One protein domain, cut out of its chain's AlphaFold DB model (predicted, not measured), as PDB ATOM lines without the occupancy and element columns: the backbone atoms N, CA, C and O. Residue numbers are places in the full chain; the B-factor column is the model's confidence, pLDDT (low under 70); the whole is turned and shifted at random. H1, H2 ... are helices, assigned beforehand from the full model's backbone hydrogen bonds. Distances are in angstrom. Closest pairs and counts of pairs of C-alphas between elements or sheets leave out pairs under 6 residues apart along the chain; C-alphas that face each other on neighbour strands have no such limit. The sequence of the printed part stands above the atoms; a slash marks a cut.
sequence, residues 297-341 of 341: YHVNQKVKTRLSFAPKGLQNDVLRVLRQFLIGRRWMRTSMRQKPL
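This is residues 297 to 341 of the 341 residues of an uncharacterized protein of Acidaminococcus intestini (UniProt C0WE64). A long helix, H2, and a shorter one, H1, make a loose, splayed helical hairpin, and beyond the far end of H2 the last stretch of the printed part swings out as a tail with the tiny helix H3 in it. Residues 327 to 339 of this stretch stick out, free of the rest, and the tail folds back, with Leu 341 at its end, 12.3 A from Tyr 297 by their C-alphas. The printed part has 45 residues with three named helices in the order H1, H2, H3 and no named strand; its class is all helix. The whole is loose, with a radius of gyration of the C-alphas of 11.9 A, and flat in outline, with spans of 34 by 25 by 13 A.

H2, residues 312 to 327, is the longest helix, and H1, residues 297 to 306, touches it. The closest C-alphas of the two are those of Val 303 and Gln 315, 6.8 A apart, and their centres are 10.8 A apart. They run opposite ways at a shallow tilt of 33 degrees, only just short of steep, and form a helical hairpin. H2 touches H1 with residues 315 to 319 alone. H3, residues 332 to 335, touches no helix: H2 and H3 meet only through their link, and H1 and H3 are apart. In H1 and H2 every O i to N i+4 pair is within hydrogen-bond range. H3, with four residues, is too short for such a pair, and its one O i to N i+3 pair is not within range.

H2 has 16 residues and measures 21.8 A from the C-alpha of Lys 312 to that of Ile 327, which lies at (-3.400, -32.073, -10.710). H1 has 10 residues and measures 14.1 A, from C-alpha 297 at (-9.004, -43.195, -14.984) to C-alpha 306 at (1.403, -51.021, -20.469). H3 runs from Met 332 to Ser 335, whose C-alpha is at (-14.643, -32.943, -9.512).

The two C-alphas farthest apart are those of Phe 309 and Thr 334, 34.0 A. Without the stretch that stands free, residues 327 to 339, the body has 32 residues and spans 25 by 22 by 13 A. The printed part has no cut and ends at Leu 341, the chain's last residue. The links from H1 to H2, five residues, and from H2 to H3, four residues, are tight. The mean pLDDT of the printed part is 70.8, and residues 326 to 341 are under 70; the mean of H3 is 39.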
ATOM      1  N   TYR A 297      -8.654 -41.777 -14.892       84.62
ATOM      2  CA  TYR A 297      -9.004 -43.195 -14.984       84.62
ATOM      3  C   TYR A 297      -8.291 -43.859 -16.167       84.62
ATOM      4  O   TYR A 297      -7.579 -44.851 -15.977       84.62
ATOM      5  N   HIS A 298      -8.377 -43.255 -17.353       84.25
ATOM      6  CA  HIS A 298      -7.710 -43.735 -18.561       84.25
ATOM      7  C   HIS A 298      -6.183 -43.720 -18.435       84.25
ATOM      8  O   HIS A 298      -5.517 -44.678 -18.841       84.25
ATOM      9  N   VAL A 299      -5.609 -42.688 -17.806       86.88
ATOM     10  CA  VAL A 299      -4.169 -42.642 -17.491       86.88
ATOM     11  C   VAL A 299      -3.778 -43.806 -16.577       86.88
ATOM     12  O   VAL A 299      -2.824 -44.535 -16.867       86.88
ATOM     13  N   ASN A 300      -4.540 -44.032 -15.502       88.69
ATOM     14  CA  ASN A 300      -4.299 -45.125 -14.563       88.69
ATOM     15  C   ASN A 300      -4.375 -46.493 -15.250       88.69
ATOM     16  O   ASN A 300      -3.524 -47.355 -15.011       88.69
ATOM     17  N   GLN A 301      -5.385 -46.700 -16.096       87.69
ATOM     18  CA  GLN A 301      -5.567 -47.935 -16.847       87.69
ATOM     19  C   GLN A 301      -4.406 -48.159 -17.822       87.69
ATOM     20  O   GLN A 301      -3.798 -49.228 -17.795       87.69
ATOM     21  N   LYS A 302      -4.024 -47.144 -18.613       88.31
ATOM     22  CA  LYS A 302      -2.895 -47.229 -19.554       88.31
ATOM     23  C   LYS A 302      -1.592 -47.584 -18.838       88.31
ATOM     24  O   LYS A 302      -0.884 -48.473 -19.304       88.31
ATOM     25  N   VAL A 303      -1.300 -46.976 -17.687       89.81
ATOM     26  CA  VAL A 303      -0.109 -47.315 -16.887       89.81
ATOM     27  C   VAL A 303      -0.141 -48.772 -16.426       89.81
ATOM     28  O   VAL A 303       0.821 -49.497 -16.664       89.81
ATOM     29  N   LYS A 304      -1.250 -49.236 -15.839       89.25
ATOM     30  CA  LYS A 304      -1.378 -50.628 -15.371       89.25
ATOM     31  C   LYS A 304      -1.263 -51.646 -16.506       89.25
ATOM     32  O   LYS A 304      -0.639 -52.686 -16.332       89.25
ATOM     33  N   THR A 305      -1.860 -51.360 -17.661       90.62
ATOM     34  CA  THR A 305      -1.853 -52.278 -18.805       90.62
ATOM     35  C   THR A 305      -0.495 -52.301 -19.507       90.62
ATOM     36  O   THR A 305      -0.002 -53.377 -19.837       90.62
ATOM     37  N   ARG A 306       0.131 -51.136 -19.730       92.31
ATOM     38  CA  ARG A 306       1.403 -51.021 -20.469       92.31
ATOM     39  C   ARG A 306       2.620 -51.381 -19.623       92.31
ATOM     40  O   ARG A 306       3.570 -51.928 -20.163       92.31
ATOM     41  N   LEU A 307       2.578 -51.115 -18.318       93.31
ATOM     42  CA  LEU A 307       3.624 -51.492 -17.362       93.31
ATOM     43  C   LEU A 307       3.245 -52.746 -16.564       93.31
ATOM     44  O   LEU A 307       3.721 -52.934 -15.448       93.31
ATOM     45  N   SER A 308       2.405 -53.619 -17.127       91.06
ATOM     46  CA  SER A 308       1.978 -54.868 -16.479       91.06
ATOM     47  C   SER A 308       3.148 -55.804 -16.150       91.06
ATOM     48  O   SER A 308       3.071 -56.562 -15.188       91.06
ATOM     49  N   PHE A 309       4.251 -55.696 -16.899       93.06
ATOM     50  CA  PHE A 309       5.508 -56.407 -16.658       93.06
ATOM     51  C   PHE A 309       6.325 -55.846 -15.479       93.06
ATOM     52  O   PHE A 309       7.223 -56.518 -14.980       93.06
ATOM     53  N   ALA A 310       6.056 -54.610 -15.048       93.31
ATOM     54  CA  ALA A 310       6.840 -53.923 -14.028       93.31
ATOM     55  C   ALA A 310       6.302 -54.178 -12.607       93.31
ATOM     56  O   ALA A 310       5.088 -54.338 -12.425       93.31
ATOM     57  N   PRO A 311       7.163 -54.127 -11.568       93.75
ATOM     58  CA  PRO A 311       6.726 -54.227 -10.179       93.75
ATOM     59  C   PRO A 311       5.684 -53.163  -9.816       93.75
ATOM     60  O   PRO A 311       5.773 -52.010 -10.243       93.75
ATOM     61  N   LYS A 312       4.736 -53.518  -8.938       90.44
ATOM     62  CA  LYS A 312       3.676 -52.596  -8.484       90.44
ATOM     63  C   LYS A 312       4.221 -51.294  -7.883       90.44
ATOM     64  O   LYS A 312       3.580 -50.258  -8.029       90.44
ATOM     65  N   GLY A 313       5.391 -51.334  -7.237       92.69
ATOM     66  CA  GLY A 313       6.065 -50.142  -6.708       92.69
ATOM     67  C   GLY A 313       6.340 -49.100  -7.795       92.69
ATOM     68  O   GLY A 313       5.882 -47.968  -7.676       92.69
ATOM     69  N   LEU A 314       6.951 -49.521  -8.909       92.19
ATOM     70  CA  LEU A 314       7.245 -48.638 -10.039       92.19
ATOM     71  C   LEU A 314       5.964 -48.087 -10.681       92.19
ATOM     72  O   LEU A 314       5.885 -46.894 -10.966       92.19
ATOM     73  N   GLN A 315       4.935 -48.925 -10.857       90.94
ATOM     74  CA  GLN A 315       3.638 -48.460 -11.366       90.94
ATOM     75  C   GLN A 315       3.049 -47.359 -10.466       90.94
ATOM     76  O   GLN A 315       2.591 -46.330 -10.958       90.94
ATOM     77  N   ASN A 316       3.090 -47.545  -9.143       90.94
ATOM     78  CA  ASN A 316       2.575 -46.570  -8.182       90.94
ATOM     79  C   ASN A 316       3.366 -45.256  -8.190       90.94
ATOM     80  O   ASN A 316       2.758 -44.191  -8.059       90.94
ATOM     81  N   ASP A 317       4.686 -45.314  -8.358       92.12
ATOM     82  CA  ASP A 317       5.535 -44.124  -8.426       92.12
ATOM     83  C   ASP A 317       5.277 -43.323  -9.702       92.12
ATOM     84  O   ASP A 317       5.058 -42.112  -9.627       92.12
ATOM     85  N   VAL A 318       5.146 -43.995 -10.851       90.38
ATOM     86  CA  VAL A 318       4.725 -43.362 -12.112       90.38
ATOM     87  C   VAL A 318       3.363 -42.678 -11.947       90.38
ATOM     88  O   VAL A 318       3.212 -41.504 -12.284       90.38
ATOM     89  N   LEU A 319       2.376 -43.358 -11.354       88.31
ATOM     90  CA  LEU A 319       1.052 -42.773 -11.101       88.31
ATOM     91  C   LEU A 319       1.071 -41.604 -10.111       88.31
ATOM     92  O   LEU A 319       0.186 -40.748 -10.156       88.31
ATOM     93  N   ARG A 320       2.024 -41.577  -9.178       86.50
ATOM     94  CA  ARG A 320       2.186 -40.480  -8.217       86.50
ATOM     95  C   ARG A 320       2.716 -39.232  -8.912       86.50
ATOM     96  O   ARG A 320       2.143 -38.161  -8.730       86.50
ATOM     97  N   VAL A 321       3.746 -39.393  -9.743       86.75
ATOM     98  CA  VAL A 321       4.331 -38.307 -10.539       86.75
ATOM     99  C   VAL A 321       3.306 -37.767 -11.533       86.75
ATOM    100  O   VAL A 321       3.031 -36.570 -11.536       86.75
ATOM    101  N   LEU A 322       2.647 -38.639 -12.306       83.62
ATOM    102  CA  LEU A 322       1.619 -38.220 -13.266       83.62
ATOM    103  C   LEU A 322       0.470 -37.467 -12.593       83.62
ATOM    104  O   LEU A 322       0.020 -36.456 -13.117       83.62
ATOM    105  N   ARG A 323       0.033 -37.892 -11.402       76.00
ATOM    106  CA  ARG A 323      -0.969 -37.143 -10.633       76.00
ATOM    107  C   ARG A 323      -0.493 -35.744 -10.259       76.00
ATOM    108  O   ARG A 323      -1.287 -34.824 -10.352       76.00
ATOM    109  N   GLN A 324       0.766 -35.546  -9.880       72.50
ATOM    110  CA  GLN A 324       1.288 -34.207  -9.577       72.50
ATOM    111  C   GLN A 324       1.338 -33.306 -10.821       72.50
ATOM    112  O   GLN A 324       0.982 -32.134 -10.731       72.50
ATOM    113  N   PHE A 325       1.696 -33.862 -11.982       70.06
ATOM    114  CA  PHE A 325       1.690 -33.133 -13.256       70.06
ATOM    115  C   PHE A 325       0.275 -32.811 -13.758       70.06
ATOM    116  O   PHE A 325       0.038 -31.713 -14.252       70.06
ATOM    117  N   LEU A 326      -0.677 -33.736 -13.599       64.12
ATOM    118  CA  LEU A 326      -2.063 -33.567 -14.051       64.12
ATOM    119  C   LEU A 326      -2.895 -32.699 -13.085       64.12
ATOM    120  O   LEU A 326      -3.690 -31.879 -13.531       64.12
ATOM    121  N   ILE A 327      -2.684 -32.822 -11.768       51.56
ATOM    122  CA  ILE A 327      -3.400 -32.073 -10.710       51.56
ATOM    123  C   ILE A 327      -2.760 -30.693 -10.450       51.56
ATOM    124  O   ILE A 327      -3.357 -29.848  -9.782       51.56
ATOM    125  N   GLY A 328      -1.570 -30.417 -10.999       42.47
ATOM    126  CA  GLY A 328      -0.841 -29.150 -10.838       42.47
ATOM    127  C   GLY A 328      -1.589 -27.891 -11.308       42.47
ATOM    128  O   GLY A 328      -1.182 -26.782 -10.970       42.47
ATOM    129  N   ARG A 329      -2.720 -28.035 -12.016       47.38
ATOM    130  CA  ARG A 329      -3.702 -26.963 -12.242       47.38
ATOM    131  C   ARG A 329      -4.860 -27.127 -11.248       47.38
ATOM    132  O   ARG A 329      -5.611 -28.094 -11.299       47.38
ATOM    133  N   ARG A 330      -4.983 -26.155 -10.342       39.25
ATOM    134  CA  ARG A 330      -5.768 -26.062  -9.084       39.25
ATOM    135  C   ARG A 330      -7.267 -26.467  -9.107       39.25
ATOM    136  O   ARG A 330      -7.905 -26.407  -8.060       39.25
ATOM    137  N   TRP A 331      -7.824 -26.913 -10.232       43.59
ATOM    138  CA  TRP A 331      -9.261 -27.128 -10.461       43.59
ATOM    139  C   TRP A 331      -9.775 -28.559 -10.185       43.59
ATOM    140  O   TRP A 331     -10.962 -28.744  -9.941       43.59
ATOM    141  N   MET A 332      -8.912 -29.586 -10.138       40.28
ATOM    142  CA  MET A 332      -9.353 -30.997 -10.021       40.28
ATOM    143  C   MET A 332      -9.945 -31.414  -8.660       40.28
ATOM    144  O   MET A 332     -10.577 -32.468  -8.560       40.28
ATOM    145  N   ARG A 333      -9.746 -30.646  -7.577       37.91
ATOM    146  CA  ARG A 333     -10.167 -31.090  -6.228       37.91
ATOM    147  C   ARG A 333     -11.685 -31.128  -6.034       37.91
ATOM    148  O   ARG A 333     -12.144 -31.857  -5.156       37.91
ATOM    149  N   THR A 334     -12.447 -30.388  -6.832       40.50
ATOM    150  CA  THR A 334     -13.911 -30.325  -6.737       40.50
ATOM    151  C   THR A 334     -14.609 -31.416  -7.557       40.50
ATOM    152  O   THR A 334     -15.626 -31.924  -7.095       40.50
ATOM    153  N   SER A 335     -14.044 -31.871  -8.688       37.72
ATOM    154  CA  SER A 335     -14.643 -32.943  -9.512       37.72
ATOM    155  C   SER A 335     -14.263 -34.366  -9.066       37.72
ATOM    156  O   SER A 335     -15.070 -35.287  -9.154       37.72
ATOM    157  N   MET A 336     -13.071 -34.566  -8.486       36.34
ATOM    158  CA  MET A 336     -12.552 -35.898  -8.118       36.34
ATOM    159  C   MET A 336     -13.199 -36.563  -6.885       36.34
ATOM    160  O   MET A 336     -12.796 -37.663  -6.500       36.34
ATOM    161  N   ARG A 337     -14.204 -35.951  -6.239       30.94
ATOM    162  CA  ARG A 337     -15.017 -36.654  -5.219       30.94
ATOM    163  C   ARG A 337     -16.048 -37.614  -5.824       30.94
ATOM    164  O   ARG A 337     -16.787 -38.251  -5.075       30.94
ATOM    165  N   GLN A 338     -16.074 -37.764  -7.144       39.22
ATOM    166  CA  GLN A 338     -16.872 -38.774  -7.822       39.22
ATOM    167  C   GLN A 338     -16.103 -40.103  -7.852       39.22
ATOM    168  O   GLN A 338     -15.081 -40.249  -8.520       39.22
ATOM    169  N   LYS A 339     -16.574 -41.084  -7.073       23.80
ATOM    170  CA  LYS A 339     -16.221 -42.489  -7.312       23.80
ATOM    171  C   LYS A 339     -16.840 -42.902  -8.656       23.80
ATOM    172  O   LYS A 339     -18.007 -42.568  -8.863       23.80
ATOM    173  N   PRO A 340     -16.124 -43.643  -9.517       29.45
ATOM    174  CA  PRO A 340     -16.759 -44.302 -10.649       29.45
ATOM    175  C   PRO A 340     -17.817 -45.282 -10.118       29.45
ATOM    176  O   PRO A 340     -17.583 -45.948  -9.100       29.45
ATOM    177  N   LEU A 341     -18.985 -45.291 -10.765       29.39
ATOM    178  CA  LEU A 341     -20.008 -46.328 -10.596       29.39
ATOM    179  C   LEU A 341     -19.484 -47.681 -11.080       29.39
ATOM    180  O   LEU A 341     -18.755 -47.692 -12.097       29.39
TER     181      LEU A 341